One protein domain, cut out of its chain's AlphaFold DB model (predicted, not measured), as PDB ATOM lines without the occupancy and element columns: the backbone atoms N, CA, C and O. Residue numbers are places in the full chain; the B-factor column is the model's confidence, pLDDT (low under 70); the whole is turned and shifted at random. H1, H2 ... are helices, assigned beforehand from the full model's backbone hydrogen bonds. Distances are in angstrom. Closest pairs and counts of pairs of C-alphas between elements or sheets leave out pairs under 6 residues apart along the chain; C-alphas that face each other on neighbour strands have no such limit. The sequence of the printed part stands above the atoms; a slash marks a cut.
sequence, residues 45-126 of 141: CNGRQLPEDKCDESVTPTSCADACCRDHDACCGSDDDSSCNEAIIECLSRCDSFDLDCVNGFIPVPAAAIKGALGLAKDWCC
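What this domain is: This is residues 45 to 126 of the 141 residues of the protein "Hypothetical protein" of Brandtodinium nutricula (UniProt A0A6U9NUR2). H1, the longest helix, makes a hairpin with H2, and H3 folds back along H2: three helices side by side, their centres in a triangle. Residues 45 to 63 loop on the side of H1 away from H2. The printed part has 82 residues with three named helices, H1 H2 H3, and no named strand; it is all helix by class, though under half the residues are in helices. It is compact, radius of gyration of the C-alphas 12.3 A, spanning 34 by 26 by 17 A.

Where its parts are: Find C-alpha 64 at (103.456, 270.015, 224.688); H1 runs from there to residue 76, 18.7 A. H2 is residues 84 to 94, 15.7 A. H3 is residues 111 to 119, 12.1 A, ending at C-alpha 119, (108.279, 257.315, 235.910).

How they stand to each other: Look at Cys 68 and Cys 91, whose C-alphas, 5.7 A apart, are the closest of H1 and H2; this hairpin's helices touch, opposite ways at a shallow tilt of 14 degrees. H2 and H3, also a hairpin, touch at a shallow tilt of 28 degrees, the closest C-alphas those of Ile 89 and Lys 115, 5.6 A. H1 and H3 are close but not clearly touching. In H1 and H3 every O i to N i+4 pair is within hydrogen-bond range; in H2, 6 of 7.

The domain as a whole: The C-alphas farthest apart, of Asp 79 and Phe 106, are 36.0 A apart. The printed part has no cut. The link from H2 to H3 is long; in it, residues 103 to 104 pair antiparallel with 107 to 108. No printed residue is under 70 in pLDDT.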
ATOM      1  N   CYS A  45     118.378 266.083 220.093       89.19
ATOM      2  CA  CYS A  45     118.019 267.446 220.458       89.19
ATOM      3  C   CYS A  45     118.018 268.331 219.209       89.19
ATOM      4  O   CYS A  45     118.810 268.131 218.280       89.19
ATOM      5  N   ASN A  46     117.135 269.333 219.180       89.69
ATOM      6  CA  ASN A  46     117.036 270.295 218.084       89.69
ATOM      7  C   ASN A  46     116.848 269.602 216.710       89.69
ATOM      8  O   ASN A  46     117.468 269.929 215.698       89.69
ATOM      9  N   GLY A  47     116.038 268.542 216.687       89.12
ATOM     10  CA  GLY A  47     115.705 267.798 215.472       89.12
ATOM     11  C   GLY A  47     116.870 267.008 214.865       89.12
ATOM     12  O   GLY A  47     116.795 266.614 213.696       89.12
ATOM     13  N   ARG A  48     117.950 266.775 215.620       89.62
ATOM     14  CA  ARG A  48     119.129 266.032 215.159       89.62
ATOM     15  C   ARG A  48     119.808 265.266 216.290       89.62
ATOM     16  O   ARG A  48     119.573 265.499 217.470       89.62
ATOM     17  N   GLN A  49     120.690 264.347 215.912       87.25
ATOM     18  CA  GLN A  49     121.537 263.648 216.870       87.25
ATOM     19  C   GLN A  49     122.640 264.583 217.377       87.25
ATOM     20  O   GLN A  49     123.498 265.010 216.599       87.25
ATOM     21  N   LEU A  50     122.626 264.869 218.675       82.44
ATOM     22  CA  LEU A  50     123.625 265.677 219.367       82.44
ATOM     23  C   LEU A  50     123.857 265.122 220.776       82.44
ATOM     24  O   LEU A  50     122.934 264.566 221.370       82.44
ATOM     25  N   PRO A  51     125.071 265.263 221.329       74.81
ATOM     26  CA  PRO A  51     125.269 265.049 222.753       74.81
ATOM     27  C   PRO A  51     124.562 266.162 223.548       74.81
ATOM     28  O   PRO A  51     124.474 267.300 223.084       74.81
ATOM     29  N   GLU A  52     124.058 265.822 224.734       70.12
ATOM     30  CA  GLU A  52     123.228 266.712 225.566       70.12
ATOM     31  C   GLU A  52     123.962 268.020 225.934       70.12
ATOM     32  O   GLU A  52     123.370 269.090 225.891       70.12
ATOM     33  N   ASP A  53     125.287 267.983 226.134       74.31
ATOM     34  CA  ASP A  53     126.128 269.167 226.405       74.31
ATOM     35  C   ASP A  53     126.326 270.106 225.193       74.31
ATOM     36  O   ASP A  53     127.016 271.127 225.278       74.31
ATOM     37  N   LYS A  54     125.783 269.726 224.032       81.38
ATOM     38  CA  LYS A  54     125.762 270.506 222.785       81.38
ATOM     39  C   LYS A  54     124.342 270.746 222.293       81.38
ATOM     40  O   LYS A  54     124.176 271.134 221.132       81.38
ATOM     41  N   CYS A  55     123.347 270.476 223.132       81.94
ATOM     42  CA  CYS A  55     121.973 270.792 222.815       81.94
ATOM     43  C   CYS A  55     121.822 272.309 222.617       81.94
ATOM     44  O   CYS A  55     122.515 273.111 223.236       81.94
ATOM     45  N   ASP A  56     120.983 272.682 221.655       84.88
ATOM     46  CA  ASP A  56     120.627 274.067 221.362       84.88
ATOM     47  C   ASP A  56     119.105 274.143 221.405       84.88
ATOM     48  O   ASP A  56     118.430 273.626 220.514       84.88
ATOM     49  N   GLU A  57     118.578 274.774 222.446       87.06
ATOM     50  CA  GLU A  57     117.154 274.837 222.769       87.06
ATOM     51  C   GLU A  57     116.399 275.917 221.977       87.06
ATOM     52  O   GLU A  57     115.219 276.177 222.231       87.06
ATOM     53  N   SER A  58     117.054 276.570 221.008       90.19
ATOM     54  CA  SER A  58     116.458 277.654 220.220       90.19
ATOM     55  C   SER A  58     115.379 277.193 219.240       90.19
ATOM     56  O   SER A  58     114.568 278.008 218.790       90.19
ATOM     57  N   VAL A  59     115.331 275.900 218.905       93.12
ATOM     58  CA  VAL A  59     114.318 275.378 217.987       93.12
ATOM     59  C   VAL A  59     112.994 275.156 218.698       93.12
ATOM     60  O   VAL A  59     112.910 274.561 219.770       93.12
ATOM     61  N   THR A  60     111.923 275.644 218.079       94.31
ATOM     62  CA  THR A  60     110.578 275.550 218.636       94.31
ATOM     63  C   THR A  60     110.167 274.081 218.802       94.31
ATOM     64  O   THR A  60     110.266 273.315 217.836       94.31
ATOM     65  N   PRO A  61     109.695 273.664 219.990       93.38
ATOM     66  CA  PRO A  61     109.148 272.329 220.184       93.38
ATOM     67  C   PRO A  61     107.861 272.151 219.374       93.38
ATOM     68  O   PRO A  61     107.099 273.099 219.175       93.38
ATOM     69  N   THR A  62     107.609 270.936 218.901       92.75
ATOM     70  CA  THR A  62     106.465 270.648 218.022       92.75
ATOM     71  C   THR A  62     105.160 270.379 218.768       92.75
ATOM     72  O   THR A  62     104.105 270.394 218.146       92.75
ATOM     73  N   SER A  63     105.221 270.099 220.071       92.69
ATOM     74  CA  SER A  63     104.066 269.745 220.906       92.69
ATOM     75  C   SER A  63     104.321 270.059 222.383       92.69
ATOM     76  O   SER A  63     105.436 270.429 222.761       92.69
ATOM     77  N   CYS A  64     103.303 269.879 223.236       94.50
ATOM     78  CA  CYS A  64     103.456 270.015 224.688       94.50
ATOM     79  C   CYS A  64     104.515 269.049 225.235       94.50
ATOM     80  O   CYS A  64     105.417 269.457 225.967       94.50
ATOM     81  N   ALA A  65     104.446 267.779 224.829       92.56
ATOM     82  CA  ALA A  65     105.413 266.774 225.256       92.56
ATOM     83  C   ALA A  65     106.838 267.100 224.777       92.56
ATOM     84  O   ALA A  65     107.781 266.968 225.552       92.56
ATOM     85  N   ASP A  66     106.989 267.586 223.541       93.06
ATOM     86  CA  ASP A  66     108.292 267.988 222.997       93.06
ATOM     87  C   ASP A  66     108.882 269.198 223.739       93.06
ATOM     88  O   ASP A  66     110.092 269.275 223.935       93.06
ATOM     89  N   ALA A  67     108.036 270.114 224.225       94.75
ATOM     90  CA  ALA A  67     108.473 271.219 225.076       94.75
ATOM     91  C   ALA A  67     108.993 270.722 226.434       94.75
ATOM     92  O   ALA A  67     110.028 271.195 226.892       94.75
ATOM     93  N   CYS A  68     108.332 269.727 227.037       94.38
ATOM     94  CA  CYS A  68     108.827 269.090 228.259       94.38
ATOM     95  C   CYS A  68     110.171 268.380 228.042       94.38
ATOM     96  O   CYS A  68     111.032 268.434 228.915       94.38
ATOM     97  N   CYS A  69     110.360 267.734 226.886       92.75
ATOM     98  CA  CYS A  69     111.637 267.119 226.524       92.75
ATOM     99  C   CYS A  69     112.743 268.169 226.346       92.75
ATOM    100  O   CYS A  69     113.822 267.996 226.892       92.75
ATOM    101  N   ARG A  70     112.463 269.299 225.683       93.81
ATOM    102  CA  ARG A  70     113.425 270.409 225.565       93.81
ATOM    103  C   ARG A  70     113.882 270.921 226.932       93.81
ATOM    104  O   ARG A  70     115.070 271.127 227.150       93.81
ATOM    105  N   ASP A  71     112.934 271.163 227.835       93.88
ATOM    106  CA  ASP A  71     113.245 271.709 229.159       93.88
ATOM    107  C   ASP A  71     114.035 270.691 230.008       93.88
ATOM    108  O   ASP A  71     114.891 271.070 230.808       93.88
ATOM    109  N   HIS A  72     113.794 269.392 229.797       91.31
ATOM    110  CA  HIS A  72     114.571 268.306 230.396       91.31
ATOM    111  C   HIS A  72     115.996 268.229 229.850       91.31
ATOM    112  O   HIS A  72     116.927 268.194 230.651       91.31
ATOM    113  N   ASP A  73     116.176 268.297 228.530       90.12
ATOM    114  CA  ASP A  73     117.500 268.309 227.896       90.12
ATOM    115  C   ASP A  73     118.352 269.475 228.426       90.12
ATOM    116  O   ASP A  73     119.505 269.282 228.819       90.12
ATOM    117  N   ALA A  74     117.758 270.671 228.526       89.44
ATOM    118  CA  ALA A  74     118.409 271.858 229.082       89.44
ATOM    119  C   ALA A  74     118.834 271.655 230.547       89.44
ATOM    120  O   ALA A  74     119.934 272.030 230.955       89.44
ATOM    121  N   CYS A  75     117.956 271.039 231.344       90.38
ATOM    122  CA  CYS A  75     118.229 270.706 232.737       90.38
ATOM    123  C   CYS A  75     119.396 269.711 232.854       90.38
ATOM    124  O   CYS A  75     120.306 269.915 233.658       90.38
ATOM    125  N   CYS A  76     119.419 268.683 232.005       87.25
ATOM    126  CA  CYS A  76     120.470 267.668 231.972       87.25
ATOM    127  C   CYS A  76     121.833 268.200 231.513       87.25
ATOM    128  O   CYS A  76     122.868 267.658 231.904       87.25
ATOM    129  N   GLY A  77     121.846 269.279 230.728       83.75
ATOM    130  CA  GLY A  77     123.059 270.016 230.373       83.75
ATOM    131  C   GLY A  77     123.622 270.899 231.497       83.75
ATOM    132  O   GLY A  77     124.719 271.439 231.344       83.75
ATOM    133  N   SER A  78     122.899 271.067 232.609       85.19
ATOM    134  CA  SER A  78     123.305 271.927 233.724       85.19
ATOM    135  C   SER A  78     124.177 271.206 234.765       85.19
ATOM    136  O   SER A  78     124.285 269.979 234.790       85.19
ATOM    137  N   ASP A  79     124.811 271.975 235.658       83.56
ATOM    138  CA  ASP A  79     125.631 271.422 236.746       83.56
ATOM    139  C   ASP A  79     124.790 270.666 237.795       83.56
ATOM    140  O   ASP A  79     125.290 269.739 238.451       83.56
ATOM    141  N   ASP A  80     123.515 271.038 237.954       83.56
ATOM    142  CA  ASP A  80     122.567 270.400 238.865       83.56
ATOM    143  C   ASP A  80     121.415 269.726 238.118       83.56
ATOM    144  O   ASP A  80     120.379 270.314 237.825       83.56
ATOM    145  N   ASP A  81     121.613 268.439 237.858       85.69
ATOM    146  CA  ASP A  81     120.709 267.570 237.120       85.69
ATOM    147  C   ASP A  81     119.830 266.672 238.012       85.69
ATOM    148  O   ASP A  81     119.162 265.757 237.526       85.69
ATOM    149  N   SER A  82     119.846 266.901 239.329       85.94
ATOM    150  CA  SER A  82     119.221 266.009 240.317       85.94
ATOM    151  C   SER A  82     117.692 265.974 240.246       85.94
ATOM    152  O   SER A  82     117.084 264.942 240.519       85.94
ATOM    153  N   SER A  83     117.072 267.081 239.837       89.31
ATOM    154  CA  SER A  83     115.615 267.244 239.797       89.31
ATOM    155  C   SER A  83     115.012 267.089 238.397       89.31
ATOM    156  O   SER A  83     113.787 267.102 238.254       89.31
ATOM    157  N   CYS A  84     115.830 266.904 237.353       90.75
ATOM    158  CA  CYS A  84     115.355 266.948 235.967       90.75
ATOM    159  C   CYS A  84     114.282 265.893 235.686       90.75
ATOM    160  O   CYS A  84     113.253 266.199 235.081       90.75
ATOM    161  N   ASN A  85     114.485 264.657 236.154       89.25
ATOM    162  CA  ASN A  85     113.549 263.559 235.907       89.25
ATOM    163  C   ASN A  85     112.203 263.756 236.623       89.25
ATOM    164  O   ASN A  85     111.155 263.410 236.077       89.25
ATOM    165  N   GLU A  86     112.200 264.361 237.810       90.75
ATOM    166  CA  GLU A  86     110.960 264.751 238.480       90.75
ATOM    167  C   GLU A  86     110.259 265.892 237.731       90.75
ATOM    168  O   GLU A  86     109.059 265.799 237.454       90.75
ATOM    169  N   ALA A  87     111.012 266.914 237.317       93.00
ATOM    170  CA  ALA A  87     110.485 268.074 236.607       93.00
ATOM    171  C   ALA A  87     109.819 267.701 235.270       93.00
ATOM    172  O   ALA A  87     108.733 268.197 234.963       93.00
ATOM    173  N   ILE A  88     110.403 266.783 234.489       92.69
ATOM    174  CA  ILE A  88     109.784 266.323 233.234       92.69
ATOM    175  C   ILE A  88     108.504 265.516 233.484       92.69
ATOM    176  O   ILE A  88     107.528 265.678 232.751       92.69
ATOM    177  N   ILE A  89     108.457 264.680 234.527       91.06
ATOM    178  CA  ILE A  89     107.243 263.929 234.884       91.06
ATOM    179  C   ILE A  89     106.120 264.891 235.278       91.06
ATOM    180  O   ILE A  89     104.962 264.682 234.892       91.06
ATOM    181  N   GLU A  90     106.450 265.944 236.027       94.12
ATOM    182  CA  GLU A  90     105.501 266.994 236.376       94.12
ATOM    183  C   GLU A  90     105.053 267.781 235.138       94.12
ATOM    184  O   GLU A  90     103.852 267.975 234.948       94.12
ATOM    185  N   CYS A  91     105.973 268.164 234.252       94.81
ATOM    186  CA  CYS A  91     105.646 268.847 233.000       94.81
ATOM    187  C   CYS A  91     104.670 268.021 232.150       94.81
ATOM    188  O   CYS A  91     103.588 268.495 231.801       94.81
ATOM    189  N   LEU A  92     104.981 266.741 231.918       90.94
ATOM    190  CA  LEU A  92     104.139 265.832 231.136       90.94
ATOM    191  C   LEU A  92     102.771 265.582 231.779       90.94
ATOM    192  O   LEU A  92     101.820 265.246 231.080       90.94
ATOM    193  N   SER A  93     102.642 265.753 233.099       92.25
ATOM    194  CA  SER A  93     101.349 265.654 233.788       92.25
ATOM    195  C   SER A  93     100.386 266.797 233.459       92.25
ATOM    196  O   SER A  93      99.186 266.652 233.682       92.25
ATOM    197  N   ARG A  94     100.909 267.912 232.932       93.56
ATOM    198  CA  ARG A  94     100.138 269.094 232.526       93.56
ATOM    199  C   ARG A  94      99.765 269.069 231.042       93.56
ATOM    200  O   ARG A  94      98.906 269.846 230.634       93.56
ATOM    201  N   CYS A  95     100.387 268.195 230.251       91.50
ATOM    202  CA  CYS A  95      99.977 267.949 228.873       91.50
ATOM    203  C   CYS A  95      98.679 267.130 228.823       91.50
ATOM    204  O   CYS A  95      98.392 266.343 229.731       91.50
ATOM    205  N   ASP A  96      97.909 267.270 227.741       89.38
ATOM    206  CA  ASP A  96      96.793 266.357 227.497       89.38
ATOM    207  C   ASP A  96      97.339 264.929 227.321       89.38
ATOM    208  O   ASP A  96      98.276 264.679 226.561       89.38
ATOM    209  N   SER A  97      96.788 263.978 228.077       77.31
ATOM    210  CA  SER A  97      97.315 262.607 228.133       77.31
ATOM    211  C   SER A  97      97.199 261.857 226.804       77.31
ATOM    212  O   SER A  97      97.934 260.888 226.593       77.31
ATOM    213  N   PHE A  98      96.302 262.305 225.925       76.06
ATOM    214  CA  PHE A  98      96.076 261.771 224.588       76.06
ATOM    215  C   PHE A  98      96.508 262.750 223.494       76.06
ATOM    216  O   PHE A  98      96.138 262.545 222.342       76.06
ATOM    217  N   ASP A  99      97.301 263.772 223.829       73.94
ATOM    218  CA  ASP A  99      97.954 264.618 222.837       73.94
ATOM    219  C   ASP A  99      98.793 263.741 221.891       73.94
ATOM    220  O   ASP A  99      99.697 263.017 222.322       73.94
ATOM    221  N   LEU A 100      98.446 263.768 220.604       80.88
ATOM    222  CA  LEU A 100      99.085 262.992 219.540       80.88
ATOM    223  C   LEU A 100     100.052 263.851 218.710       80.88
ATOM    224  O   LEU A 100     100.593 263.363 217.717       80.88
ATOM    225  N   ASP A 101     100.296 265.101 219.118       81.62
ATOM    226  CA  ASP A 101     101.104 266.064 218.367       81.62
ATOM    227  C   ASP A 101     102.611 265.750 218.437       81.62
ATOM    228  O   ASP A 101     103.392 266.185 217.587       81.62
ATOM    229  N   CYS A 102     103.056 264.949 219.416       82.75
ATOM    230  CA  CYS A 102     104.420 264.419 219.416       82.75
ATOM    231  C   CYS A 102     104.529 263.236 218.449       82.75
ATOM    232  O   CYS A 102     104.191 262.104 218.789       82.75
ATOM    233  N   VAL A 103     105.025 263.478 217.235       82.06
ATOM    234  CA  VAL A 103     105.095 262.453 216.181       82.06
ATOM    235  C   VAL A 103     106.516 261.981 215.875       82.06
ATOM    236  O   VAL A 103     107.473 262.762 215.853       82.06
ATOM    237  N   ASN A 104     106.637 260.688 215.566       77.94
ATOM    238  CA  ASN A 104     107.804 260.081 214.929       77.94
ATOM    239  C   ASN A 104     107.449 259.635 213.511       77.94
ATOM    240  O   ASN A 104     106.865 258.567 213.298       77.94
ATOM    241  N   GLY A 105     107.732 260.487 212.526       78.94
ATOM    242  CA  GLY A 105     107.210 260.292 211.175       78.94
ATOM    243  C   GLY A 105     105.683 260.397 211.177       78.94
ATOM    244  O   GLY A 105     105.155 261.501 211.226       78.94
ATOM    245  N   PHE A 106     104.991 259.256 211.139       74.12
ATOM    246  CA  PHE A 106     103.522 259.175 211.176       74.12
ATOM    247  C   PHE A 106     102.971 258.559 212.476       74.12
ATOM    248  O   PHE A 106     101.761 258.494 212.662       74.12
ATOM    249  N   ILE A 107     103.832 258.079 213.379       80.69
ATOM    250  CA  ILE A 107     103.391 257.405 214.604       80.69
ATOM    251  C   ILE A 107     103.283 258.444 215.727       80.69
ATOM    252  O   ILE A 107     104.312 259.021 216.092       80.69
ATOM    253  N   PRO A 108     102.082 258.699 216.276       83.44
ATOM    254  CA  PRO A 108     101.929 259.597 217.409       83.44
ATOM    255  C   PRO A 108     102.379 258.925 218.708       83.44
ATOM    256  O   PRO A 108     102.137 257.735 218.932       83.44
ATOM    257  N   VAL A 109     103.018 259.705 219.573       85.00
ATOM    258  CA  VAL A 109     103.510 259.291 220.886       85.00
ATOM    259  C   VAL A 109     102.754 260.084 221.956       85.00
ATOM    260  O   VAL A 109     103.046 261.264 222.150       85.00
ATOM    261  N   PRO A 110     101.802 259.458 222.672       85.50
ATOM    262  CA  PRO A 110     101.055 260.135 223.725       85.50
ATOM    263  C   PRO A 110     101.957 260.578 224.878       85.50
ATOM    264  O   PRO A 110     102.815 259.810 225.331       85.50
ATOM    265  N   ALA A 111     101.693 261.758 225.442       85.12
ATOM    266  CA  ALA A 111     102.400 262.261 226.624       85.12
ATOM    267  C   ALA A 111     102.368 261.262 227.800       85.12
ATOM    268  O   ALA A 111     103.362 261.089 228.508       85.12
ATOM    269  N   ALA A 112     101.259 260.531 227.966       83.00
ATOM    270  CA  ALA A 112     101.124 259.495 228.988       83.00
ATOM    271  C   ALA A 112     102.126 258.337 228.820       83.00
ATOM    272  O   ALA A 112     102.614 257.806 229.817       83.00
ATOM    273  N   ALA A 113     102.463 257.960 227.581       84.75
ATOM    274  CA  ALA A 113     103.444 256.910 227.316       84.75
ATOM    275  C   ALA A 113     104.861 257.370 227.691       84.75
ATOM    276  O   ALA A 113     105.598 256.626 228.338       84.75
ATOM    277  N   ILE A 114     105.207 258.619 227.356       83.06
ATOM    278  CA  ILE A 114     106.492 259.237 227.720       83.06
ATOM    279  C   ILE A 114     106.609 259.323 229.246       83.06
ATOM    280  O   ILE A 114     107.591 258.862 229.828       83.06
ATOM    281  N   LYS A 115     105.565 259.827 229.912       85.19
ATOM    282  CA  LYS A 115     105.503 259.924 231.373       85.19
ATOM    283  C   LYS A 115     105.637 258.557 232.043       85.19
ATOM    284  O   LYS A 115     106.367 258.428 233.020       85.19
ATOM    285  N   GLY A 116     104.940 257.542 231.528       83.25
ATOM    286  CA  GLY A 116     104.995 256.181 232.057       83.25
ATOM    287  C   GLY A 116     106.396 255.578 231.976       83.25
ATOM    288  O   GLY A 116     106.849 254.965 232.938       83.25
ATOM    289  N   ALA A 117     107.104 255.804 230.867       82.19
ATOM    290  CA  ALA A 117     108.487 255.366 230.713       82.19
ATOM    291  C   ALA A 117     109.437 256.098 231.678       82.19
ATOM    292  O   ALA A 117     110.232 255.450 232.356       82.19
ATOM    293  N   LEU A 118     109.323 257.426 231.793       79.94
ATOM    294  CA  LEU A 118     110.171 258.233 232.681       79.94
ATOM    295  C   LEU A 118     109.899 257.975 234.165       79.94
ATOM    296  O   LEU A 118     110.825 258.007 234.969       79.94
ATOM    297  N   GLY A 119     108.658 257.645 234.534       81.06
ATOM    298  CA  GLY A 119     108.279 257.315 235.910       81.06
ATOM    299  C   GLY A 119     109.060 256.142 236.509       81.06
ATOM    300  O   GLY A 119     109.244 256.097 237.721       81.06
ATOM    301  N   LEU A 120     109.575 255.228 235.677       81.31
ATOM    302  CA  LEU A 120     110.428 254.118 236.119       81.31
ATOM    303  C   LEU A 120     111.826 254.568 236.569       81.31
ATOM    304  O   LEU A 120     112.518 253.823 237.256       81.31
ATOM    305  N   ALA A 121     112.235 255.769 236.169       81.75
ATOM    306  CA  ALA A 121     113.534 256.360 236.451       81.75
ATOM    307  C   ALA A 121     113.381 257.753 237.087       81.75
ATOM    308  O   ALA A 121     114.245 258.608 236.900       81.75
ATOM    309  N   LYS A 122     112.285 257.998 237.826       82.31
ATOM    310  CA  LYS A 122     112.026 259.297 238.473       82.31
ATOM    311  C   LYS A 122     113.209 259.754 239.334       82.31
ATOM    312  O   LYS A 122     113.595 260.910 239.248       82.31
ATOM    313  N   ASP A 123     113.804 258.834 240.091       82.38
ATOM    314  CA  ASP A 123     114.877 259.127 241.053       82.38
ATOM    315  C   ASP A 123     116.287 259.048 240.429       82.38
ATOM    316  O   ASP A 123     117.293 258.895 241.123       82.38
ATOM    317  N   TRP A 124     116.371 259.047 239.096       85.75
ATOM    318  CA  TRP A 124     117.631 259.017 238.353       85.75
ATOM    319  C   TRP A 124     118.001 260.415 237.855       85.75
ATOM    320  O   TRP A 124     117.151 261.285 237.692       85.75
ATOM    321  N   CYS A 125     119.279 260.599 237.543       86.38
ATOM    322  CA  CYS A 125     119.832 261.834 237.014       86.38
ATOM    323  C   CYS A 125     120.126 261.642 235.524       86.38
ATOM    324  O   CYS A 125     121.143 261.044 235.158       86.38
ATOM    325  N   CYS A 126     119.214 262.109 234.664       83.94
ATOM    326  CA  CYS A 126     119.426 262.198 233.212       83.94
ATOM    327  C   CYS A 126     119.900 260.880 232.579       83.94
ATOM    328  O   CYS A 126     120.893 260.796 231.859       83.94
TER     329      CYS A 126